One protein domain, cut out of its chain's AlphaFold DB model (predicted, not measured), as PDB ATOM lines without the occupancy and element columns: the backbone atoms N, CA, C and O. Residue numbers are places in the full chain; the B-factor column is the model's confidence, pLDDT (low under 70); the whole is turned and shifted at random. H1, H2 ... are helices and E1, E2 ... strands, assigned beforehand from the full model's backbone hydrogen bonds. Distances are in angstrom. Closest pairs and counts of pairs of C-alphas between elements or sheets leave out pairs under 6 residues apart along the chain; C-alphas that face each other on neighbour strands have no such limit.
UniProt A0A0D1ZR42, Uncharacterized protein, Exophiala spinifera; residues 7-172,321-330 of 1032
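Overview. This is residues 7 to 172 and 321 to 330 of the 1032 residues of an uncharacterized protein of Exophiala spinifera (UniProt A0A0D1ZR42). The model makes two lobes: in one, H4 lies over a small sheet of E2, E1 and E3 and crosses H2, which only grazes that sheet; in the other, H5 and H7 pack on the strand hairpin E4 and E5, with H6 against H7. H1 and H3 bridge the lobes, each meeting H2 and E5, while E6 lies at the far end near H4 and residues 159 to 164 stick out. The printed part has 176 residues with seven named helices and six named strands, in the order H1 E1 E2 H2 H3 H4 E3 E4 E5 H5 H6 H7 E6. Both sheets, E2 E1 E3 and E4 E5, are antiparallel, and the class is mixed, helices and strands. The whole is compact, with a radius of gyration of the C-alphas of 16.8 A and spans of 49 by 37 by 32 A.

Along the chain. H1, residues 11 to 19, begins at C-alpha 11 (-28.084, -0.878, -4.504). E1 is residues 25 to 28, E2 33 to 35, and H2 36 to 47, 16.4 A long. H3 is residues 55 to 63, H4 69 to 77, E3 80 to 83, E4 91 to 94, E5 109 to 112 and H5 113 to 121. H6, residues 127 to 137, measures 15.0 A, and H7, residues 144 to 161, measures 26.0 A. E6, residues 326 to 329, ends at C-alpha 329 (-41.433, -5.133, -27.887).

Arrangement. H1 touches H2 at a steep tilt of 38 degrees, the C-alphas of Ile 17 and Ala 37 closest at 6.7 A. E1 is the inner strand, with N 26 and O 34 of E2 at 2.8 A and N 27 and O 81 of E3 at 2.8 A, within hydrogen-bond range. H2 only grazes this sheet with residues 36 to 39; H4 is on it at a height of 9.3 A. H2 and H4 are about perpendicular at 89 degrees, with C-alphas 39 and 75 closest at 6.4 A. H2 and H3 form a helical hairpin, closest at C-alphas 42 and 55, 6.7 A. H3 and H5 touch only at their ends, C-alphas 62 and 114 being 4.5 A apart. In the hairpin E4 and E5, N 94 and O 109 are 2.8 A apart. H7 touches H5 with residues 147 to 154 alone, closest at C-alphas 120 and 151, 5.7 A. H6 touches H7, closest at C-alphas 127 and 147, 6.3 A. E6 pairs with no named strand; H4 and E6 are near each other. In H1 to H6 every O i to N i+4 pair is within hydrogen-bond range, in H7 13 of 14.

Size, cuts and confidence. The two C-alphas farthest apart, those of Gly 162 and Thr 329, are 53.0 A apart. Residues 173 to 320 are not printed, and C-alphas 172 and 321 are 34.4 A apart across the cut. The link E4 to E5 is long. Mean pLDDT of the printed part is 82.7; residues 7 to 15, 86, 96 to 103, 162 to 163 and 172 are under 70.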
ATOM      1  N   PHE A   7     -34.369   0.093  -4.797       65.94
ATOM      2  CA  PHE A   7     -32.933   0.111  -4.552       65.94
ATOM      3  C   PHE A   7     -32.419  -1.153  -3.828       65.94
ATOM      4  O   PHE A   7     -31.217  -1.268  -3.615       65.94
ATOM      5  N   ASP A   8     -33.275  -2.126  -3.471       62.47
ATOM      6  CA  ASP A   8     -32.832  -3.409  -2.892       62.47
ATOM      7  C   ASP A   8     -32.276  -4.383  -3.947       62.47
ATOM      8  O   ASP A   8     -31.556  -5.317  -3.586       62.47
ATOM      9  N   LEU A   9     -32.614  -4.223  -5.237       64.38
ATOM     10  CA  LEU A   9     -32.177  -5.176  -6.269       64.38
ATOM     11  C   LEU A   9     -30.734  -4.941  -6.732       64.38
ATOM     12  O   LEU A   9     -30.004  -5.910  -6.939       64.38
ATOM     13  N   GLU A  10     -30.323  -3.681  -6.909       62.94
ATOM     14  CA  GLU A  10     -28.990  -3.310  -7.419       62.94
ATOM     15  C   GLU A  10     -28.364  -2.100  -6.670       62.94
ATOM     16  O   GLU A  10     -27.848  -1.182  -7.317       62.94
ATOM     17  N   PRO A  11     -28.359  -2.075  -5.315       62.44
ATOM     18  CA  PRO A  11     -28.084  -0.878  -4.504       62.44
ATOM     19  C   PRO A  11     -26.776  -0.160  -4.846       62.44
ATOM     20  O   PRO A  11     -26.755   1.062  -4.984       62.44
ATOM     21  N   ASP A  12     -25.676  -0.899  -5.001       63.25
ATOM     22  CA  ASP A  12     -24.368  -0.304  -5.298       63.25
ATOM     23  C   ASP A  12     -24.338   0.334  -6.701       63.25
ATOM     24  O   ASP A  12     -23.675   1.345  -6.921       63.25
ATOM     25  N   PHE A  13     -25.063  -0.254  -7.658       63.34
ATOM     26  CA  PHE A  13     -25.028   0.128  -9.071       63.34
ATOM     27  C   PHE A  13     -25.799   1.427  -9.313       63.34
ATOM     28  O   PHE A  13     -25.348   2.296 -10.057       63.34
ATOM     29  N   GLU A  14     -26.944   1.591  -8.654       65.25
ATOM     30  CA  GLU A  14     -27.788   2.778  -8.811       65.25
ATOM     31  C   GLU A  14     -27.169   3.998  -8.117       65.25
ATOM     32  O   GLU A  14     -27.147   5.088  -8.690       65.25
ATOM     33  N   ASN A  15     -26.515   3.791  -6.968       66.50
ATOM     34  CA  ASN A  15     -25.637   4.790  -6.351       66.50
ATOM     35  C   ASN A  15     -24.493   5.227  -7.293       66.50
ATOM     36  O   ASN A  15     -24.247   6.426  -7.446       66.50
ATOM     37  N   GLU A  16     -23.813   4.286  -7.962       70.06
ATOM     38  CA  GLU A  16     -22.740   4.590  -8.926       70.06
ATOM     39  C   GLU A  16     -23.257   5.385 -10.147       70.06
ATOM     40  O   GLU A  16     -22.548   6.263 -10.644       70.06
ATOM     41  N   ILE A  17     -24.496   5.144 -10.604       76.44
ATOM     42  CA  ILE A  17     -25.130   5.921 -11.688       76.44
ATOM     43  C   ILE A  17     -25.335   7.375 -11.276       76.44
ATOM     44  O   ILE A  17     -24.855   8.264 -11.979       76.44
ATOM     45  N   PHE A  18     -26.003   7.623 -10.142       75.69
ATOM     46  CA  PHE A  18     -26.250   8.982  -9.643       75.69
ATOM     47  C   PHE A  18     -24.955   9.788  -9.500       75.69
ATOM     48  O   PHE A  18     -24.909  10.973  -9.815       75.69
ATOM     49  N   GLN A  19     -23.885   9.140  -9.043       79.31
ATOM     50  CA  GLN A  19     -22.607   9.789  -8.766       79.31
ATOM     51  C   GLN A  19     -21.750  10.018 -10.022       79.31
ATOM     52  O   GLN A  19     -20.832  10.839  -9.974       79.31
ATOM     53  N   SER A  20     -21.985   9.304 -11.129       82.81
ATOM     54  CA  SER A  20     -21.089   9.289 -12.293       82.81
ATOM     55  C   SER A  20     -21.543  10.243 -13.398       82.81
ATOM     56  O   SER A  20     -22.435   9.937 -14.192       82.81
ATOM     57  N   LYS A  21     -20.827  11.370 -13.539       84.19
ATOM     58  CA  LYS A  21     -21.061  12.389 -14.583       84.19
ATOM     59  C   LYS A  21     -21.087  11.814 -16.007       84.19
ATOM     60  O   LYS A  21     -21.688  12.392 -16.910       84.19
ATOM     61  N   ARG A  22     -20.448  10.657 -16.219       86.19
ATOM     62  CA  ARG A  22     -20.367   9.968 -17.516       86.19
ATOM     63  C   ARG A  22     -21.715   9.493 -18.053       86.19
ATOM     64  O   ARG A  22     -21.829   9.327 -19.259       86.19
ATOM     65  N   PHE A  23     -22.743   9.313 -17.227       87.00
ATOM     66  CA  PHE A  23     -24.081   9.014 -17.751       87.00
ATOM     67  C   PHE A  23     -24.728  10.207 -18.470       87.00
ATOM     68  O   PHE A  23     -25.600  10.001 -19.311       87.00
ATOM     69  N   GLY A  24     -24.288  11.441 -18.188       85.44
ATOM     70  CA  GLY A  24     -24.958  12.647 -18.674       85.44
ATOM     71  C   GLY A  24     -26.427  12.698 -18.240       85.44
ATOM     72  O   GLY A  24     -26.830  12.045 -17.274       85.44
ATOM     73  N   LYS A  25     -27.236  13.466 -18.973       89.12
ATOM     74  CA  LYS A  25     -28.704  13.488 -18.859       89.12
ATOM     75  C   LYS A  25     -29.325  13.156 -20.213       89.12
ATOM     76  O   LYS A  25     -28.712  13.381 -21.256       89.12
ATOM     77  N   LEU A  26     -30.537  12.620 -20.197       90.94
ATOM     78  CA  LEU A  26     -31.281  12.236 -21.388       90.94
ATOM     79  C   LEU A  26     -32.215  13.376 -21.778       90.94
ATOM     80  O   LEU A  26     -33.129  13.702 -21.022       90.94
ATOM     81  N   ARG A  27     -31.979  13.981 -22.943       90.19
ATOM     82  CA  ARG A  27     -32.926  14.911 -23.560       90.19
ATOM     83  C   ARG A  27     -33.915  14.112 -24.392       90.19
ATOM     84  O   ARG A  27     -33.506  13.467 -25.351       90.19
ATOM     85  N   LEU A  28     -35.184  14.137 -24.020       89.31
ATOM     86  CA  LEU A  28     -36.255  13.420 -24.707       89.31
ATOM     87  C   LEU A  28     -36.760  14.223 -25.916       89.31
ATOM     88  O   LEU A  28     -36.577  15.441 -25.973       89.31
ATOM     89  N   VAL A  29     -37.458  13.574 -26.853       83.62
ATOM     90  CA  VAL A  29     -38.144  14.266 -27.969       83.62
ATOM     91  C   VAL A  29     -39.228  15.249 -27.480       83.62
ATOM     92  O   VAL A  29     -39.510  16.231 -28.163       83.62
ATOM     93  N   THR A  30     -39.758  15.076 -26.262       79.50
ATOM     94  CA  THR A  30     -40.630  16.059 -25.576       79.50
ATOM     95  C   THR A  30     -39.912  17.366 -25.196       79.50
ATOM     96  O   THR A  30     -40.557  18.329 -24.789       79.50
ATOM     97  N   GLY A  31     -38.581  17.428 -25.321       81.69
ATOM     98  CA  GLY A  31     -37.738  18.549 -24.889       81.69
ATOM     99  C   GLY A  31     -37.306  18.476 -23.420       81.69
ATOM    100  O   GLY A  31     -36.462  19.263 -22.988       81.69
ATOM    101  N   GLU A  32     -37.841  17.522 -22.658       84.06
ATOM    102  CA  GLU A  32     -37.492  17.297 -21.255       84.06
ATOM    103  C   GLU A  32     -36.069  16.767 -21.078       84.06
ATOM    104  O   GLU A  32     -35.526  16.098 -21.957       84.06
ATOM    105  N   VAL A  33     -35.468  17.040 -19.916       87.50
ATOM    106  CA  VAL A  33     -34.124  16.571 -19.556       87.50
ATOM    107  C   VAL A  33     -34.189  15.789 -18.247       87.50
ATOM    108  O   VAL A  33     -34.352  16.373 -17.176       87.50
ATOM    109  N   ILE A  34     -34.038  14.467 -18.342       89.56
ATOM    110  CA  ILE A  34     -34.149  13.521 -17.223       89.56
ATOM    111  C   ILE A  34     -32.799  12.855 -16.920       89.56
ATOM    112  O   ILE A  34     -31.954  12.725 -17.807       89.56
ATOM    113  N   CYS A  35     -32.562  12.392 -15.691       89.56
ATOM    114  CA  CYS A  35     -31.376  11.583 -15.398       89.56
ATOM    115  C   CYS A  35     -31.567  10.109 -15.793       89.56
ATOM    116  O   CYS A  35     -32.689   9.597 -15.856       89.56
ATOM    117  N   VAL A  36     -30.459   9.398 -16.029       89.44
ATOM    118  CA  VAL A  36     -30.487   7.973 -16.413       89.44
ATOM    119  C   VAL A  36     -31.122   7.099 -15.324       89.44
ATOM    120  O   VAL A  36     -31.822   6.146 -15.652       89.44
ATOM    121  N   ALA A  37     -30.965   7.449 -14.045       87.38
ATOM    122  CA  ALA A  37     -31.627   6.746 -12.946       87.38
ATOM    123  C   ALA A  37     -33.161   6.915 -12.964       87.38
ATOM    124  O   ALA A  37     -33.882   5.969 -12.661       87.38
ATOM    125  N   MET A  38     -33.684   8.071 -13.392       89.38
ATOM    126  CA  MET A  38     -35.132   8.274 -13.538       89.38
ATOM    127  C   MET A  38     -35.695   7.447 -14.707       89.38
ATOM    128  O   MET A  38     -36.752   6.833 -14.580       89.38
ATOM    129  N   ALA A  39     -34.947   7.330 -15.812       91.31
ATOM    130  CA  ALA A  39     -35.286   6.419 -16.908       91.31
ATOM    131  C   ALA A  39     -35.224   4.934 -16.489       91.31
ATOM    132  O   ALA A  39     -36.101   4.153 -16.863       91.31
ATOM    133  N   ALA A  40     -34.235   4.547 -15.674       88.62
ATOM    134  CA  ALA A  40     -34.142   3.202 -15.104       88.62
ATOM    135  C   ALA A  40     -35.344   2.894 -14.197       88.62
ATOM    136  O   ALA A  40     -35.948   1.828 -14.319       88.62
ATOM    137  N   ARG A  41     -35.764   3.863 -13.369       87.31
ATOM    138  CA  ARG A  41     -36.950   3.747 -12.514       87.31
ATOM    139  C   ARG A  41     -38.239   3.559 -13.316       87.31
ATOM    140  O   ARG A  41     -39.034   2.690 -12.964       87.31
ATOM    141  N   ILE A  42     -38.429   4.311 -14.404       90.19
ATOM    142  CA  ILE A  42     -39.579   4.157 -15.316       90.19
ATOM    143  C   ILE A  42     -39.630   2.731 -15.891       90.19
ATOM    144  O   ILE A  42     -40.660   2.063 -15.799       90.19
ATOM    145  N   LEU A  43     -38.511   2.227 -16.426       89.19
ATOM    146  CA  LEU A  43     -38.443   0.875 -16.996       89.19
ATOM    147  C   LEU A  43     -38.602  -0.226 -15.933       89.19
ATOM    148  O   LEU A  43     -39.219  -1.254 -16.210       89.19
ATOM    149  N   PHE A  44     -38.106  -0.009 -14.710       86.31
ATOM    150  CA  PHE A  44     -38.356  -0.901 -13.578       86.31
ATOM    151  C   PHE A  44     -39.844  -0.964 -13.227       86.31
ATOM    152  O   PHE A  44     -40.354  -2.056 -12.995       86.31
ATOM    153  N   LEU A  45     -40.535   0.177 -13.156       86.88
ATOM    154  CA  LEU A  45     -41.948   0.219 -12.777       86.88
ATOM    155  C   LEU A  45     -42.799  -0.553 -13.795       86.88
ATOM    156  O   LEU A  45     -43.529  -1.456 -13.391       86.88
ATOM    157  N   LEU A  46     -42.597  -0.313 -15.099       86.62
ATOM    158  CA  LEU A  46     -43.209  -1.114 -16.172       86.62
ATOM    159  C   LEU A  46     -42.896  -2.614 -16.006       86.62
ATOM    160  O   LEU A  46     -43.785  -3.456 -16.038       86.62
ATOM    161  N   LYS A  47     -41.632  -2.971 -15.748       85.06
ATOM    162  CA  LYS A  47     -41.206  -4.367 -15.532       85.06
ATOM    163  C   LYS A  47     -41.838  -5.044 -14.299       85.06
ATOM    164  O   LYS A  47     -41.798  -6.270 -14.217       85.06
ATOM    165  N   ASN A  48     -42.399  -4.280 -13.363       83.44
ATOM    166  CA  ASN A  48     -43.142  -4.778 -12.201       83.44
ATOM    167  C   ASN A  48     -44.658  -4.508 -12.339       83.44
ATOM    168  O   ASN A  48     -45.349  -4.342 -11.338       83.44
ATOM    169  N   ASP A  49     -45.154  -4.450 -13.579       85.06
ATOM    170  CA  ASP A  49     -46.571  -4.348 -13.951       85.06
ATOM    171  C   ASP A  49     -47.305  -3.099 -13.407       85.06
ATOM    172  O   ASP A  49     -48.528  -3.094 -13.243       85.06
ATOM    173  N   HIS A  50     -46.576  -1.999 -13.167       85.38
ATOM    174  CA  HIS A  50     -47.176  -0.676 -12.965       85.38
ATOM    175  C   HIS A  50     -47.635  -0.092 -14.307       85.38
ATOM    176  O   HIS A  50     -46.845  -0.028 -15.249       85.38
ATOM    177  N   SER A  51     -48.873   0.412 -14.376       84.88
ATOM    178  CA  SER A  51     -49.375   1.094 -15.572       84.88
ATOM    179  C   SER A  51     -48.637   2.408 -15.834       84.88
ATOM    180  O   SER A  51     -48.300   3.163 -14.916       84.88
ATOM    181  N   SER A  52     -48.456   2.733 -17.109       86.06
ATOM    182  CA  SER A  52     -47.891   4.006 -17.564       86.06
ATOM    183  C   SER A  52     -48.623   5.243 -17.011       86.06
ATOM    184  O   SER A  52     -47.986   6.273 -16.798       86.06
ATOM    185  N   SER A  53     -49.906   5.131 -16.651       84.38
ATOM    186  CA  SER A  53     -50.679   6.160 -15.934       84.38
ATOM    187  C   SER A  53     -50.311   6.374 -14.459       84.38
ATOM    188  O   SER A  53     -50.524   7.475 -13.949       84.38
ATOM    189  N   CYS A  54     -49.769   5.380 -13.739       86.94
ATOM    190  CA  CYS A  54     -49.415   5.533 -12.318       86.94
ATOM    191  C   CYS A  54     -47.931   5.875 -12.090       86.94
ATOM    192  O   CYS A  54     -47.573   6.444 -11.056       86.94
ATOM    193  N   ILE A  55     -47.070   5.605 -13.077       87.38
ATOM    194  CA  ILE A  55     -45.637   5.940 -13.053       87.38
ATOM    195  C   ILE A  55     -45.359   7.435 -12.776       87.38
ATOM    196  O   ILE A  55     -44.485   7.698 -11.946       87.38
ATOM    197  N   PRO A  56     -46.084   8.424 -13.346       90.44
ATOM    198  CA  PRO A  56     -45.868   9.839 -13.034       90.44
ATOM    199  C   PRO A  56     -45.993  10.162 -11.541       90.44
ATOM    200  O   PRO A  56     -45.205  10.945 -11.014       90.44
ATOM    201  N   CYS A  57     -46.912   9.504 -10.826       85.62
ATOM    202  CA  CYS A  57     -47.076   9.675  -9.383       85.62
ATOM    203  C   CYS A  57     -45.860   9.154  -8.601       85.62
ATOM    204  O   CYS A  57     -45.422   9.797  -7.645       85.62
ATOM    205  N   HIS A  58     -45.276   8.023  -9.016       87.12
ATOM    206  CA  HIS A  58     -44.044   7.499  -8.418       87.12
ATOM    207  C   HIS A  58     -42.854   8.436  -8.658       87.12
ATOM    208  O   HIS A  58     -42.125   8.759  -7.722       87.12
ATOM    209  N   ILE A  59     -42.694   8.932  -9.887       89.25
ATOM    210  CA  ILE A  59     -41.589   9.827 -10.252       89.25
ATOM    211  C   ILE A  59     -41.709  11.195  -9.556       89.25
ATOM    212  O   ILE A  59     -40.718  11.688  -9.017       89.25
ATOM    213  N   LEU A  60     -42.916  11.759  -9.437       88.38
ATOM    214  CA  LEU A  60     -43.154  12.961  -8.632       88.38
ATOM    215  C   LEU A  60     -42.882  12.715  -7.136       88.38
ATOM    216  O   LEU A  60     -42.312  13.570  -6.458       88.38
ATOM    217  N   THR A  61     -43.225  11.535  -6.613       86.31
ATOM    218  CA  THR A  61     -42.948  11.183  -5.210       86.31
ATOM    219  C   THR A  61     -41.444  11.089  -4.948       86.31
ATOM    220  O   THR A  61     -40.951  11.703  -4.004       86.31
ATOM    221  N   GLU A  62     -40.701  10.368  -5.787       87.44
ATOM    222  CA  GLU A  62     -39.297  10.011  -5.542       87.44
ATOM    223  C   GLU A  62     -38.304  11.075  -6.031       87.44
ATOM    224  O   GLU A  62     -37.385  11.449  -5.305       87.44
ATOM    225  N   PHE A  63     -38.501  11.609  -7.238       88.38
ATOM    226  CA  PHE A  63     -37.597  12.576  -7.872       88.38
ATOM    227  C   PHE A  63     -38.081  14.025  -7.743       88.38
ATOM    228  O   PHE A  63     -37.302  14.932  -8.007       88.38
ATOM    229  N   ASN A  64     -39.321  14.268  -7.301       89.38
ATOM    230  CA  ASN A  64     -39.944  15.600  -7.280       89.38
ATOM    231  C   ASN A  64     -40.029  16.261  -8.672       89.38
ATOM    232  O   ASN A  64     -39.870  17.473  -8.789       89.38
ATOM    233  N   VAL A  65     -40.286  15.470  -9.721       86.88
ATOM    234  CA  VAL A  65     -40.448  15.946 -11.107       86.88
ATOM    235  C   VAL A  65     -41.809  15.520 -11.658       86.88
ATOM    236  O   VAL A  65     -42.157  14.343 -11.615       86.88
ATOM    237  N   GLU A  66     -42.562  16.469 -12.214       86.75
ATOM    238  CA  GLU A  66     -43.751  16.181 -13.025       86.75
ATOM    239  C   GLU A  66     -43.324  15.662 -14.404       86.75
ATOM    240  O   GLU A  66     -42.723  16.414 -15.173       86.75
ATOM    241  N   ILE A  67     -43.665  14.414 -14.738       86.31
ATOM    242  CA  ILE A  67     -43.527  13.827 -16.085       86.31
ATOM    243  C   ILE A  67     -44.900  13.489 -16.678       86.31
ATOM    244  O   ILE A  67     -45.865  13.315 -15.937       86.31
ATOM    245  N   ASP A  68     -44.980  13.367 -18.002       86.00
ATOM    246  CA  ASP A  68     -46.167  12.898 -18.724       86.00
ATOM    247  C   ASP A  68     -45.956  11.513 -19.376       86.00
ATOM    248  O   ASP A  68     -44.894  10.887 -19.260       86.00
ATOM    249  N   ILE A  69     -47.010  10.990 -20.011       85.62
ATOM    250  CA  ILE A  69     -47.004   9.657 -20.630       85.62
ATOM    251  C   ILE A  69     -46.202   9.645 -21.939       85.62
ATOM    252  O   ILE A  69     -45.607   8.628 -22.300       85.62
ATOM    253  N   GLU A  70     -46.106  10.793 -22.610       86.69
ATOM    254  CA  GLU A  70     -45.234  11.055 -23.751       86.69
ATOM    255  C   GLU A  70     -43.757  10.878 -23.367       86.69
ATOM    256  O   GLU A  70     -43.002  10.238 -24.098       86.69
ATOM    257  N   THR A  71     -43.353  11.350 -22.186       89.44
ATOM    258  CA  THR A  71     -42.008  11.133 -21.637       89.44
ATOM    259  C   THR A  71     -41.732   9.668 -21.281       89.44
ATOM    260  O   THR A  71     -40.649   9.158 -21.583       89.44
ATOM    261  N   ILE A  72     -42.709   8.937 -20.728       90.31
ATOM    262  CA  ILE A  72     -42.586   7.482 -20.504       90.31
ATOM    263  C   ILE A  72     -42.413   6.750 -21.842       90.31
ATOM    264  O   ILE A  72     -41.532   5.895 -21.976       90.31
ATOM    265  N   ARG A  73     -43.207   7.124 -22.851       89.31
ATOM    266  CA  ARG A  73     -43.117   6.580 -24.208       89.31
ATOM    267  C   ARG A  73     -41.756   6.866 -24.845       89.31
ATOM    268  O   ARG A  73     -41.127   5.932 -25.328       89.31
ATOM    269  N   ALA A  74     -41.250   8.098 -24.769       89.56
ATOM    270  CA  ALA A  74     -39.939   8.464 -25.307       89.56
ATOM    271  C   ALA A  74     -38.787   7.664 -24.662       89.56
ATOM    272  O   ALA A  74     -37.848   7.261 -25.350       89.56
ATOM    273  N   VAL A  75     -38.867   7.362 -23.359       91.38
ATOM    274  CA  VAL A  75     -37.912   6.453 -22.696       91.38
ATOM    275  C   VAL A  75     -38.015   5.034 -23.262       91.38
ATOM    276  O   VAL A  75     -36.990   4.457 -23.623       91.38
ATOM    277  N   VAL A  76     -39.230   4.488 -23.377       90.62
ATOM    278  CA  VAL A  76     -39.527   3.133 -23.887       90.62
ATOM    279  C   VAL A  76     -39.094   2.936 -25.345       90.62
ATOM    280  O   VAL A  76     -38.444   1.937 -25.663       90.62
ATOM    281  N   GLU A  77     -39.417   3.891 -26.216       89.75
ATOM    282  CA  GLU A  77     -39.112   3.880 -27.655       89.75
ATOM    283  C   GLU A  77     -37.634   4.208 -27.944       89.75
ATOM    284  O   GLU A  77     -37.143   3.942 -29.039       89.75
ATOM    285  N   LYS A  78     -36.890   4.659 -26.918       91.38
ATOM    286  CA  LYS A  78     -35.476   5.087 -26.958       91.38
ATOM    287  C   LYS A  78     -35.269   6.424 -27.681       91.38
ATOM    288  O   LYS A  78     -34.160   6.722 -28.137       91.38
ATOM    289  N   ASP A  79     -36.297   7.260 -27.724       90.44
ATOM    290  CA  ASP A  79     -36.326   8.565 -28.383       90.44
ATOM    291  C   ASP A  79     -35.792   9.678 -27.470       90.44
ATOM    292  O   ASP A  79     -36.476  10.603 -27.025       90.44
ATOM    293  N   PHE A  80     -34.492   9.549 -27.196       92.31
ATOM    294  CA  PHE A  80     -33.694  10.496 -26.427       92.31
ATOM    295  C   PHE A  80     -32.273  10.688 -26.979       92.31
ATOM    296  O   PHE A  80     -31.728   9.826 -27.673       92.31
ATOM    297  N   GLU A  81     -31.643  11.801 -26.617       90.38
ATOM    298  CA  GLU A  81     -30.233  12.128 -26.852       90.38
ATOM    299  C   GLU A  81     -29.467  12.242 -25.526       90.38
ATOM    300  O   GLU A  81     -30.043  12.577 -24.493       90.38
ATOM    301  N   VAL A  82     -28.155  11.984 -25.541       88.44
ATOM    302  CA  VAL A  82     -27.309  12.013 -24.333       88.44
ATOM    303  C   VAL A  82     -26.556  13.341 -24.254       88.44
ATOM    304  O   VAL A  82     -25.641  13.582 -25.042       88.44
ATOM    305  N   PHE A  83     -26.915  14.184 -23.285       83.19
ATOM    306  CA  PHE A  83     -26.331  15.509 -23.069       83.19
ATOM    307  C   PHE A  83     -25.340  15.539 -21.901       83.19
ATOM    308  O   PHE A  83     -25.589  14.993 -20.825       83.19
ATOM    309  N   ALA A  84     -24.228  16.252 -22.097       75.88
ATOM    310  CA  ALA A  84     -23.254  16.565 -21.053       75.88
ATOM    311  C   ALA A  84     -23.747  17.739 -20.185       75.88
ATOM    312  O   ALA A  84     -23.271  18.866 -20.299       75.88
ATOM    313  N   GLN A  85     -24.736  17.467 -19.334       75.25
ATOM    314  CA  GLN A  85     -25.240  18.381 -18.309       75.25
ATOM    315  C   GLN A  85     -25.014  17.749 -16.930       75.25
ATOM    316  O   GLN A  85     -25.269  16.560 -16.751       75.25
ATOM    317  N   ASP A  86     -24.531  18.529 -15.961       66.62
ATOM    318  CA  ASP A  86     -24.147  18.002 -14.644       66.62
ATOM    319  C   ASP A  86     -25.357  17.488 -13.841       66.62
ATOM    320  O   ASP A  86     -25.332  16.365 -13.343       66.62
ATOM    321  N   LEU A  87     -26.437  18.270 -13.739       72.12
ATOM    322  CA  LEU A  87     -27.625  17.938 -12.937       72.12
ATOM    323  C   LEU A  87     -28.920  18.213 -13.711       72.12
ATOM    324  O   LEU A  87     -28.994  19.151 -14.508       72.12
ATOM    325  N   SER A  88     -29.929  17.382 -13.463       75.19
ATOM    326  CA  SER A  88     -31.312  17.529 -13.933       75.19
ATOM    327  C   SER A  88     -32.253  17.902 -12.779       75.19
ATOM    328  O   SER A  88     -31.865  17.865 -11.614       75.19
ATOM    329  N   ALA A  89     -33.502  18.247 -13.096       70.69
ATOM    330  CA  ALA A  89     -34.469  18.804 -12.143       70.69
ATOM    331  C   ALA A  89     -34.941  17.851 -11.018       70.69
ATOM    332  O   ALA A  89     -35.745  18.267 -10.190       70.69
ATOM    333  N   GLY A  90     -34.466  16.598 -10.981       81.38
ATOM    334  CA  GLY A  90     -34.837  15.592  -9.975       81.38
ATOM    335  C   GLY A  90     -33.682  15.050  -9.126       81.38
ATOM    336  O   GLY A  90     -33.849  14.035  -8.449       81.38
ATOM    337  N   GLU A  91     -32.505  15.680  -9.174       87.25
ATOM    338  CA  GLU A  91     -31.288  15.237  -8.477       87.25
ATOM    339  C   GLU A  91     -30.837  16.286  -7.452       87.25
ATOM    340  O   GLU A  91     -30.563  17.431  -7.812       87.25
ATOM    341  N   TYR A  92     -30.711  15.891  -6.183       86.25
ATOM    342  CA  TYR A  92     -30.173  16.729  -5.107       86.25
ATOM    343  C   TYR A  92     -28.740  16.293  -4.776       86.25
ATOM    344  O   TYR A  92     -28.482  15.096  -4.632       86.25
ATOM    345  N   VAL A  93     -27.807  17.242  -4.637       87.31
ATOM    346  CA  VAL A  93     -26.400  16.963  -4.295       87.31
ATOM    347  C   VAL A  93     -26.100  17.434  -2.881       87.31
ATOM    348  O   VAL A  93     -26.220  18.620  -2.592       87.31
ATOM    349  N   VAL A  94     -25.645  16.517  -2.031       85.75
ATOM    350  CA  VAL A  94     -25.154  16.806  -0.680       85.75
ATOM    351  C   VAL A  94     -23.617  16.749  -0.707       85.75
ATOM    352  O   VAL A  94     -23.059  15.652  -0.827       85.75
ATOM    353  N   PRO A  95     -22.892  17.883  -0.670       78.81
ATOM    354  CA  PRO A  95     -21.428  17.909  -0.723       78.81
ATOM    355  C   PRO A  95     -20.797  17.430   0.597       78.81
ATOM    356  O   PRO A  95     -20.435  18.225   1.453       78.81
ATOM    357  N   THR A  96     -20.639  16.115   0.748       67.50
ATOM    358  CA  THR A  96     -20.126  15.479   1.973       67.50
ATOM    359  C   THR A  96     -18.618  15.220   1.992       67.50
ATOM    360  O   THR A  96     -17.944  15.193   0.957       67.50
ATOM    361  N   VAL A  97     -18.090  14.960   3.196       58.38
ATOM    362  CA  VAL A  97     -16.692  14.584   3.460       58.38
ATOM    363  C   VAL A  97     -16.612  13.164   4.062       58.38
ATOM    364  O   VAL A  97     -17.332  12.876   5.016       58.38
ATOM    365  N   PRO A  98     -15.725  12.274   3.567       54.62
ATOM    366  CA  PRO A  98     -14.950  12.412   2.339       54.62
ATOM    367  C   PRO A  98     -15.861  12.307   1.108       54.62
ATOM    368  O   PRO A  98     -16.598  11.335   0.948       54.62
ATOM    369  N   SER A  99     -15.766  13.287   0.207       56.41
ATOM    370  CA  SER A  99     -16.435  13.205  -1.095       56.41
ATOM    371  C   SER A  99     -15.933  11.986  -1.871       56.41
ATOM    372  O   SER A  99     -14.818  11.510  -1.638       56.41
ATOM    373  N   ILE A 100     -16.714  11.487  -2.827       56.00
ATOM    374  CA  ILE A 100     -16.293  10.355  -3.655       56.00
ATOM    375  C   ILE A 100     -15.179  10.805  -4.610       56.00
ATOM    376  O   ILE A 100     -15.414  11.366  -5.681       56.00
ATOM    377  N   VAL A 101     -13.933  10.579  -4.184       52.59
ATOM    378  CA  VAL A 101     -12.722  11.011  -4.890       52.59
ATOM    379  C   VAL A 101     -12.528  10.172  -6.153       52.59
ATOM    380  O   VAL A 101     -11.911   9.109  -6.139       52.59
ATOM    381  N   GLY A 102     -13.060  10.658  -7.273       59.88
ATOM    382  CA  GLY A 102     -12.904  10.029  -8.581       59.88
ATOM    383  C   GLY A 102     -13.126  11.016  -9.723       59.88
ATOM    384  O   GLY A 102     -14.107  11.758  -9.749       59.88
ATOM    385  N   ARG A 103     -12.237  11.018 -10.724       66.12
ATOM    386  CA  ARG A 103     -12.400  11.889 -11.898       66.12
ATOM    387  C   ARG A 103     -13.628  11.470 -12.714       66.12
ATOM    388  O   ARG A 103     -13.755  10.309 -13.107       66.12
ATOM    389  N   GLY A 104     -14.500  12.432 -13.015       73.06
ATOM    390  CA  GLY A 104     -15.771  12.202 -13.712       73.06
ATOM    391  C   GLY A 104     -16.894  11.665 -12.813       73.06
ATOM    392  O   GLY A 104     -17.831  11.064 -13.331       73.06
ATOM    393  N   TYR A 105     -16.788  11.873 -11.498       79.31
ATOM    394  CA  TYR A 105     -17.882  11.736 -10.534       79.31
ATOM    395  C   TYR A 105     -18.236  13.114  -9.944       79.31
ATOM    396  O   TYR A 105     -17.488  14.082 -10.112       79.31
ATOM    397  N   HIS A 106     -19.393  13.226  -9.297       78.00
ATOM    398  CA  HIS A 106     -19.815  14.436  -8.587       78.00
ATOM    399  C   HIS A 106     -19.104  14.577  -7.229       78.00
ATOM    400  O   HIS A 106     -18.838  13.588  -6.547       78.00
ATOM    401  N   ARG A 107     -18.809  15.819  -6.810       75.38
ATOM    402  CA  ARG A 107     -18.259  16.113  -5.473       75.38
ATOM    403  C   ARG A 107     -19.393  16.146  -4.445       75.38
ATOM    404  O   ARG A 107     -19.929  17.207  -4.150       75.38
ATOM    405  N   GLY A 108     -19.767  14.973  -3.945       77.88
ATOM    406  CA  GLY A 108     -20.814  14.798  -2.938       77.88
ATOM    407  C   GLY A 108     -21.534  13.461  -3.082       77.88
ATOM    408  O   GLY A 108     -21.152  12.622  -3.899       77.88
ATOM    409  N   HIS A 109     -22.590  13.277  -2.300       84.12
ATOM    410  CA  HIS A 109     -23.568  12.208  -2.473       84.12
ATOM    411  C   HIS A 109     -24.790  12.754  -3.226       84.12
ATOM    412  O   HIS A 109     -25.150  13.916  -3.042       84.12
ATOM    413  N   ILE A 110     -25.414  11.946  -4.085       86.12
ATOM    414  CA  ILE A 110     -26.563  12.370  -4.898       86.12
ATOM    415  C   ILE A 110     -27.776  11.515  -4.560       86.12
ATOM    416  O   ILE A 110     -27.681  10.290  -4.524       86.12
ATOM    417  N   LEU A 111     -28.905  12.183  -4.320       87.12
ATOM    418  CA  LEU A 111     -30.188  11.586  -3.961       87.12
ATOM    419  C   LEU A 111     -31.278  12.028  -4.956       87.12
ATOM    420  O   LEU A 111     -31.225  13.158  -5.451       87.12
ATOM    421  N   PRO A 112     -32.307  11.199  -5.213       89.19
ATOM    422  CA  PRO A 112     -33.561  11.662  -5.804       89.19
ATOM    423  C   PRO A 112     -34.151  12.801  -4.963       89.19
ATOM    424  O   PRO A 112     -34.274  12.673  -3.742       89.19
ATOM    425  N   ALA A 113     -34.494  13.930  -5.589       90.00
ATOM    426  CA  ALA A 113     -34.804  15.148  -4.840       90.00
ATOM    427  C   ALA A 113     -36.069  15.022  -3.969       90.00
ATOM    428  O   ALA A 113     -36.105  15.557  -2.865       90.00
ATOM    429  N   GLY A 114     -37.077  14.257  -4.402       89.44
ATOM    430  CA  GLY A 114     -38.275  13.982  -3.599       89.44
ATOM    431  C   GLY A 114     -37.960  13.217  -2.315       89.44
ATOM    432  O   GLY A 114     -38.436  13.601  -1.249       89.44
ATOM    433  N   ILE A 115     -37.088  12.209  -2.400       90.25
ATOM    434  CA  ILE A 115     -36.575  11.474  -1.236       90.25
ATOM    435  C   ILE A 115     -35.750  12.396  -0.326       90.25
ATOM    436  O   ILE A 115     -35.924  12.357   0.890       90.25
ATOM    437  N   ALA A 116     -34.902  13.266  -0.885       91.38
ATOM    438  CA  ALA A 116     -34.115  14.221  -0.100       91.38
ATOM    439  C   ALA A 116     -35.007  15.184   0.712       91.38
ATOM    440  O   ALA A 116     -34.822  15.326   1.921       91.38
ATOM    441  N   TYR A 117     -36.031  15.779   0.089       92.06
ATOM    442  CA  TYR A 117     -37.005  16.619   0.800       92.06
ATOM    443  C   TYR A 117     -37.835  15.836   1.826       92.06
ATOM    444  O   TYR A 117     -38.222  16.390   2.852       92.06
ATOM    445  N   GLU A 118     -38.096  14.548   1.598       91.56
ATOM    446  CA  GLU A 118     -38.793  13.704   2.571       91.56
ATOM    447  C   GLU A 118     -37.916  13.361   3.785       91.56
ATOM    448  O   GLU A 118     -38.400  13.376   4.914       91.56
ATOM    449  N   CYS A 119     -36.609  13.165   3.588       91.25
ATOM    450  CA  CYS A 119     -35.647  13.072   4.686       91.25
ATOM    451  C   CYS A 119     -35.608  14.358   5.535       91.25
ATOM    452  O   CYS A 119     -35.607  14.265   6.761       91.25
ATOM    453  N   ILE A 120     -35.650  15.538   4.903       91.94
ATOM    454  CA  ILE A 120     -35.721  16.842   5.590       91.94
ATOM    455  C   ILE A 120     -37.055  17.008   6.343       91.94
ATOM    456  O   ILE A 120     -37.073  17.429   7.501       91.94
ATOM    457  N   ASN A 121     -38.183  16.615   5.742       91.31
ATOM    458  CA  ASN A 121     -39.492  16.627   6.414       91.31
ATOM    459  C   ASN A 121     -39.514  15.762   7.687       91.31
ATOM    460  O   ASN A 121     -40.263  16.060   8.612       91.31
ATOM    461  N   LEU A 122     -38.684  14.717   7.752       90.56
ATOM    462  CA  LEU A 122     -38.582  13.804   8.890       90.56
ATOM    463  C   LEU A 122     -37.466  14.171   9.896       90.56
ATOM    464  O   LEU A 122     -37.228  13.392  10.823       90.56
ATOM    465  N   ARG A 123     -36.805  15.337   9.758       90.12
ATOM    466  CA  ARG A 123     -35.678  15.784  10.614       90.12
ATOM    467  C   ARG A 123     -35.967  15.694  12.119       90.12
ATOM    468  O   ARG A 123     -35.125  15.208  12.870       90.12
ATOM    469  N   GLU A 124     -37.184  16.046  12.542       87.94
ATOM    470  CA  GLU A 124     -37.633  16.026  13.946       87.94
ATOM    471  C   GLU A 124     -37.560  14.635  14.606       87.94
ATOM    472  O   GLU A 124     -37.367  14.526  15.816       87.94
ATOM    473  N   TYR A 125     -37.661  13.553  13.824       88.50
ATOM    474  CA  TYR A 125     -37.546  12.177  14.325       88.50
ATOM    475  C   TYR A 125     -36.087  11.705  14.479       88.50
ATOM    476  O   TYR A 125     -35.833  10.618  15.008       88.50
ATOM    477  N   GLY A 126     -35.122  12.516  14.034       87.25
ATOM    478  CA  GLY A 126     -33.686  12.280  14.146       87.25
ATOM    479  C   GLY A 126     -33.112  11.329  13.090       87.25
ATOM    480  O   GLY A 126     -33.732  10.350  12.666       87.25
ATOM    481  N   ILE A 127     -31.858  11.575  12.706       89.50
ATOM    482  CA  ILE A 127     -31.149  10.924  11.589       89.50
ATOM    483  C   ILE A 127     -31.224   9.387  11.607       89.50
ATOM    484  O   ILE A 127     -31.450   8.752  10.575       89.50
ATOM    485  N   ARG A 128     -31.132   8.759  12.789       88.44
ATOM    486  CA  ARG A 128     -31.242   7.293  12.930       88.44
ATOM    487  C   ARG A 128     -32.612   6.743  12.523       88.44
ATOM    488  O   ARG A 128     -32.669   5.617  12.023       88.44
ATOM    489  N   PHE A 129     -33.690   7.501  12.741       91.56
ATOM    490  CA  PHE A 129     -35.019   7.171  12.229       91.56
ATOM    491  C   PHE A 129     -35.063   7.398  10.720       91.56
ATOM    492  O   PHE A 129     -35.400   6.465   9.996       91.56
ATOM    493  N   VAL A 130     -34.636   8.573  10.243       89.31
ATOM    494  CA  VAL A 130     -34.658   8.948   8.816       89.31
ATOM    495  C   VAL A 130     -33.924   7.924   7.943       89.31
ATOM    496  O   VAL A 130     -34.498   7.424   6.978       89.31
ATOM    497  N   ARG A 131     -32.709   7.500   8.321       89.94
ATOM    498  CA  ARG A 131     -31.969   6.430   7.624       89.94
ATOM    499  C   ARG A 131     -32.738   5.109   7.593       89.94
ATOM    500  O   ARG A 131     -32.760   4.422   6.574       89.94
ATOM    501  N   ARG A 132     -33.335   4.711   8.724       87.62
ATOM    502  CA  ARG A 132     -34.075   3.445   8.823       87.62
ATOM    503  C   ARG A 132     -35.364   3.495   8.005       87.62
ATOM    504  O   ARG A 132     -35.693   2.497   7.371       87.62
ATOM    505  N   TYR A 133     -36.047   4.637   7.994       89.88
ATOM    506  CA  TYR A 133     -37.199   4.897   7.143       89.88
ATOM    507  C   TYR A 133     -36.804   4.801   5.668       89.88
ATOM    508  O   TYR A 133     -37.357   3.969   4.958       89.88
ATOM    509  N   ALA A 134     -35.767   5.529   5.239       86.94
ATOM    510  CA  ALA A 134     -35.324   5.535   3.846       86.94
ATOM    511  C   ALA A 134     -34.930   4.141   3.327       86.94
ATOM    512  O   ALA A 134     -35.292   3.759   2.209       86.94
ATOM    513  N   LYS A 135     -34.268   3.339   4.170       85.31
ATOM    514  CA  LYS A 135     -33.936   1.951   3.839       85.31
ATOM    515  C   LYS A 135     -35.161   1.033   3.760       85.31
ATOM    516  O   LYS A 135     -35.171   0.144   2.923       85.31
ATOM    517  N   ILE A 136     -36.175   1.218   4.604       83.50
ATOM    518  CA  ILE A 136     -37.392   0.382   4.588       83.50
ATOM    519  C   ILE A 136     -38.350   0.793   3.459       83.50
ATOM    520  O   ILE A 136     -38.984  -0.071   2.863       83.50
ATOM    521  N   GLN A 137     -38.454   2.091   3.171       83.44
ATOM    522  CA  GLN A 137     -39.414   2.653   2.220       83.44
ATOM    523  C   GLN A 137     -38.930   2.563   0.764       83.44
ATOM    524  O   GLN A 137     -39.737   2.317  -0.131       83.44
ATOM    525  N   TRP A 138     -37.624   2.738   0.518       80.75
ATOM    526  CA  TRP A 138     -37.056   2.759  -0.840       80.75
ATOM    527  C   TRP A 138     -35.914   1.753  -1.073       80.75
ATOM    528  O   TRP A 138     -35.620   1.442  -2.225       80.75
ATOM    529  N   GLY A 139     -35.280   1.226  -0.019       79.19
ATOM    530  CA  GLY A 139     -34.066   0.388  -0.097       79.19
ATOM    531  C   GLY A 139     -32.754   1.182   0.031       79.19
ATOM    532  O   GLY A 139     -31.674   0.611   0.205       79.19
ATOM    533  N   LEU A 140     -32.819   2.521   0.010       81.44
ATOM    534  CA  LEU A 140     -31.635   3.384   0.035       81.44
ATOM    535  C   LEU A 140     -30.873   3.285   1.360       81.44
ATOM    536  O   LEU A 140     -31.395   3.558   2.439       81.44
ATOM    537  N   THR A 141     -29.585   2.952   1.267       84.38
ATOM    538  CA  THR A 141     -28.659   2.964   2.407       84.38
ATOM    539  C   THR A 141     -27.883   4.283   2.414       84.38
ATOM    540  O   THR A 141     -26.749   4.353   1.950       84.38
ATOM    541  N   ILE A 142     -28.525   5.337   2.924       85.25
ATOM    542  CA  ILE A 142     -27.938   6.680   3.049       85.25
ATOM    543  C   ILE A 142     -27.029   6.728   4.302       85.25
ATOM    544  O   ILE A 142     -27.462   6.279   5.370       85.25
ATOM    545  N   PRO A 143     -25.779   7.230   4.219       86.94
ATOM    546  CA  PRO A 143     -24.918   7.451   5.387       86.94
ATOM    547  C   PRO A 143     -25.485   8.502   6.351       86.94
ATOM    548  O   PRO A 143     -26.093   9.470   5.905       86.94
ATOM    549  N   ASP A 144     -25.215   8.365   7.656       88.75
ATOM    550  CA  ASP A 144     -25.675   9.341   8.664       88.75
ATOM    551  C   ASP A 144     -25.153  10.755   8.337       88.75
ATOM    552  O   ASP A 144     -25.949  11.679   8.218       88.75
ATOM    553  N   THR A 145     -23.866  10.883   7.991       87.62
ATOM    554  CA  THR A 145     -23.227  12.160   7.607       87.62
ATOM    555  C   THR A 145     -23.770  12.800   6.325       87.62
ATOM    556  O   THR A 145     -23.501  13.969   6.071       87.62
ATOM    557  N   VAL A 146     -24.514  12.062   5.492       88.19
ATOM    558  CA  VAL A 146     -25.233  12.635   4.338       88.19
ATOM    559  C   VAL A 146     -26.580  13.205   4.774       88.19
ATOM    560  O   VAL A 146     -27.034  14.183   4.196       88.19
ATOM    561  N   LEU A 147     -27.219  12.614   5.783       90.06
ATOM    562  CA  LEU A 147     -28.482  13.107   6.332       90.06
ATOM    563  C   LEU A 147     -28.265  14.304   7.266       90.06
ATOM    564  O   LEU A 147     -29.056  15.237   7.203       90.06
ATOM    565  N   ASP A 148     -27.191  14.292   8.064       89.50
ATOM    566  CA  ASP A 148     -26.770  15.425   8.899       89.50
ATOM    567  C   ASP A 148     -26.580  16.689   8.022       89.50
ATOM    568  O   ASP A 148     -27.302  17.675   8.163       89.50
ATOM    569  N   GLU A 149     -25.683  16.604   7.032       90.81
ATOM    570  CA  GLU A 149     -25.330  17.685   6.097       90.81
ATOM    571  C   GLU A 149     -26.527  18.148   5.235       90.81
ATOM    572  O   GLU A 149     -26.692  19.339   4.978       90.81
ATOM    573  N   LEU A 150     -27.402  17.227   4.807       90.81
ATOM    574  CA  LEU A 150     -28.618  17.548   4.044       90.81
ATOM    575  C   LEU A 150     -29.594  18.431   4.838       90.81
ATOM    576  O   LEU A 150     -30.222  19.320   4.262       90.81
ATOM    577  N   ILE A 151     -29.736  18.172   6.140       90.38
ATOM    578  CA  ILE A 151     -30.621  18.934   7.026       90.38
ATOM    579  C   ILE A 151     -29.981  20.293   7.349       90.38
ATOM    580  O   ILE A 151     -30.618  21.325   7.135       90.38
ATOM    581  N   GLU A 152     -28.701  20.316   7.742       88.88
ATOM    582  CA  GLU A 152     -27.960  21.546   8.079       88.88
ATOM    583  C   GLU A 152     -27.923  22.552   6.914       88.88
ATOM    584  O   GLU A 152     -28.124  23.754   7.108       88.88
ATOM    585  N   GLN A 153     -27.742  22.077   5.678       88.31
ATOM    586  CA  GLN A 153     -27.783  22.929   4.487       88.31
ATOM    587  C   GLN A 153     -29.171  23.518   4.221       88.31
ATOM    588  O   GLN A 153     -29.273  24.676   3.808       88.31
ATOM    589  N   TRP A 154     -30.242  22.758   4.466       88.50
ATOM    590  CA  TRP A 154     -31.605  23.256   4.289       88.50
ATOM    591  C   TRP A 154     -31.955  24.313   5.347       88.50
ATOM    592  O   TRP A 154     -32.390  25.407   4.981       88.50
ATOM    593  N   GLU A 155     -31.658  24.054   6.623       86.56
ATOM    594  CA  GLU A 155     -31.844  25.008   7.731       86.56
ATOM    595  C   GLU A 155     -31.024  26.294   7.514       86.56
ATOM    596  O   GLU A 155     -31.522  27.414   7.684       86.56
ATOM    597  N   THR A 156     -29.789  26.153   7.024       85.56
ATOM    598  CA  THR A 156     -28.936  27.281   6.623       85.56
ATOM    599  C   THR A 156     -29.548  28.060   5.452       85.56
ATOM    600  O   THR A 156     -29.561  29.292   5.474       85.56
ATOM    601  N   SER A 157     -30.110  27.380   4.443       83.12
ATOM    602  CA  SER A 157     -30.735  28.041   3.287       83.12
ATOM    603  C   SER A 157     -31.978  28.857   3.662       83.12
ATOM    604  O   SER A 157     -32.129  29.980   3.177       83.12
ATOM    605  N   LEU A 158     -32.812  28.358   4.584       83.62
ATOM    606  CA  LEU A 158     -33.947  29.100   5.144       83.62
ATOM    607  C   LEU A 158     -33.478  30.329   5.928       83.62
ATOM    608  O   LEU A 158     -33.994  31.430   5.726       83.62
ATOM    609  N   THR A 159     -32.454  30.153   6.768       80.00
ATOM    610  CA  THR A 159     -31.863  31.228   7.579       80.00
ATOM    611  C   THR A 159     -31.309  32.360   6.704       80.00
ATOM    612  O   THR A 159     -31.509  33.533   7.012       80.00
ATOM    613  N   ILE A 160     -30.663  32.028   5.579       80.50
ATOM    614  CA  ILE A 160     -30.157  33.003   4.597       80.50
ATOM    615  C   ILE A 160     -31.302  33.662   3.808       80.50
ATOM    616  O   ILE A 160     -31.228  34.852   3.507       80.50
ATOM    617  N   ALA A 161     -32.363  32.916   3.484       75.94
ATOM    618  CA  ALA A 161     -33.541  33.448   2.796       75.94
ATOM    619  C   ALA A 161     -34.408  34.367   3.682       75.94
ATOM    620  O   ALA A 161     -35.200  35.146   3.151       75.94
ATOM    621  N   GLY A 162     -34.272  34.287   5.011       68.38
ATOM    622  CA  GLY A 162     -35.046  35.083   5.969       68.38
ATOM    623  C   GLY A 162     -36.538  34.730   6.018       68.38
ATOM    624  O   GLY A 162     -37.344  35.557   6.443       68.38
ATOM    625  N   GLY A 163     -36.911  33.538   5.544       69.06
ATOM    626  CA  GLY A 163     -38.288  33.044   5.540       69.06
ATOM    627  C   GLY A 163     -38.652  32.285   6.817       69.06
ATOM    628  O   GLY A 163     -37.782  31.760   7.509       69.06
ATOM    629  N   GLU A 164     -39.950  32.192   7.107       74.12
ATOM    630  CA  GLU A 164     -40.459  31.232   8.092       74.12
ATOM    631  C   GLU A 164     -40.261  29.794   7.582       74.12
ATOM    632  O   GLU A 164     -40.314  29.535   6.376       74.12
ATOM    633  N   GLU A 165     -40.026  28.853   8.499       76.81
ATOM    634  CA  GLU A 165     -39.815  27.443   8.169       76.81
ATOM    635  C   GLU A 165     -41.090  26.844   7.536       76.81
ATOM    636  O   GLU A 165     -42.151  26.839   8.173       76.81
ATOM    637  N   PRO A 166     -41.046  26.360   6.279       78.00
ATOM    638  CA  PRO A 166     -42.246  25.900   5.600       78.00
ATOM    639  C   PRO A 166     -42.693  24.538   6.160       78.00
ATOM    640  O   PRO A 166     -41.858  23.663   6.391       78.00
ATOM    641  N   PRO A 167     -44.011  24.276   6.277       75.06
ATOM    642  CA  PRO A 167     -44.541  23.013   6.811       75.06
ATOM    643  C   PRO A 167     -44.282  21.790   5.906       75.06
ATOM    644  O   PRO A 167     -44.703  20.679   6.224       75.06
ATOM    645  N   ASN A 168     -43.634  21.988   4.758       81.88
ATOM    646  CA  ASN A 168     -43.134  20.952   3.865       81.88
ATOM    647  C   ASN A 168     -41.905  21.510   3.128       81.88
ATOM    648  O   ASN A 168     -41.992  22.560   2.495       81.88
ATOM    649  N   ALA A 169     -40.780  20.801   3.192       83.38
ATOM    650  CA  ALA A 169     -39.529  21.158   2.532       83.38
ATOM    651  C   ALA A 169     -39.566  20.989   1.002       83.38
ATOM    652  O   ALA A 169     -38.733  21.574   0.312       83.38
ATOM    653  N   ARG A 170     -40.514  20.202   0.461       82.75
ATOM    654  CA  ARG A 170     -40.700  20.035  -0.990       82.75
ATOM    655  C   ARG A 170     -41.124  21.377  -1.615       82.75
ATOM    656  O   ARG A 170     -42.169  21.903  -1.223       82.75
ATOM    657  N   PRO A 171     -40.391  21.913  -2.611       77.12
ATOM    658  CA  PRO A 171     -40.806  23.105  -3.345       77.12
ATOM    659  C   PRO A 171     -42.188  22.924  -3.976       77.12
ATOM    660  O   PRO A 171     -42.489  21.864  -4.529       77.12
ATOM    661  N   GLN A 172     -43.012  23.971  -3.937       67.81
ATOM    662  CA  GLN A 172     -44.251  24.004  -4.710       67.81
ATOM    663  C   GLN A 172     -43.910  24.194  -6.190       67.81
ATOM    664  O   GLN A 172     -43.337  25.213  -6.575       67.81
ATOM    665  N   LEU A 321     -46.860  -5.798 -21.746       77.56
ATOM    666  CA  LEU A 321     -48.238  -5.404 -22.043       77.56
ATOM    667  C   LEU A 321     -48.656  -4.283 -21.088       77.56
ATOM    668  O   LEU A 321     -49.008  -4.559 -19.945       77.56
ATOM    669  N   ASP A 322     -48.640  -3.044 -21.569       83.50
ATOM    670  CA  ASP A 322     -49.191  -1.895 -20.845       83.50
ATOM    671  C   ASP A 322     -50.596  -1.560 -21.379       83.50
ATOM    672  O   ASP A 322     -50.885  -1.736 -22.565       83.50
ATOM    673  N   SER A 323     -51.489  -1.082 -20.511       75.25
ATOM    674  CA  SER A 323     -52.893  -0.815 -20.859       75.25
ATOM    675  C   SER A 323     -53.107   0.385 -21.787       75.25
ATOM    676  O   SER A 323     -54.168   0.480 -22.404       75.25
ATOM    677  N   GLU A 324     -52.139   1.298 -21.887       80.19
ATOM    678  CA  GLU A 324     -52.280   2.595 -22.569       80.19
ATOM    679  C   GLU A 324     -51.222   2.792 -23.670       80.19
ATOM    680  O   GLU A 324     -51.499   3.412 -24.699       80.19
ATOM    681  N   LEU A 325     -50.032   2.204 -23.502       80.62
ATOM    682  CA  LEU A 325     -48.976   2.101 -24.515       80.62
ATOM    683  C   LEU A 325     -49.085   0.820 -25.365       80.62
ATOM    684  O   LEU A 325     -48.513   0.757 -26.453       80.62
ATOM    685  N   GLY A 326     -49.833  -0.191 -24.911       83.19
ATOM    686  CA  GLY A 326     -50.079  -1.431 -25.648       83.19
ATOM    687  C   GLY A 326     -48.941  -2.454 -25.558       83.19
ATOM    688  O   GLY A 326     -48.308  -2.635 -24.517       83.19
ATOM    689  N   ILE A 327     -48.710  -3.185 -26.657       84.25
ATOM    690  CA  ILE A 327     -47.700  -4.254 -26.715       84.25
ATOM    691  C   ILE A 327     -46.320  -3.647 -26.981       84.25
ATOM    692  O   ILE A 327     -45.995  -3.287 -28.112       84.25
ATOM    693  N   LEU A 328     -45.488  -3.589 -25.944       82.88
ATOM    694  CA  LEU A 328     -44.119  -3.086 -26.025       82.88
ATOM    695  C   LEU A 328     -43.152  -4.230 -26.344       82.88
ATOM    696  O   LEU A 328     -43.055  -5.199 -25.592       82.88
ATOM    697  N   THR A 329     -42.417  -4.125 -27.455       80.56
ATOM    698  CA  THR A 329     -41.433  -5.133 -27.887       80.56
ATOM    699  C   THR A 329     -40.005  -4.649 -27.649       80.56
ATOM    700  O   THR A 329     -39.556  -3.697 -28.291       80.56
ATOM    701  N   PHE A 330     -39.256  -5.323 -26.777       82.50
ATOM    702  CA  PHE A 330     -37.885  -4.939 -26.443       82.50
ATOM    703  C   PHE A 330     -36.868  -5.858 -27.132       82.50
ATOM    704  O   PHE A 330     -36.812  -7.065 -26.896       82.50
TER     705      PHE A 330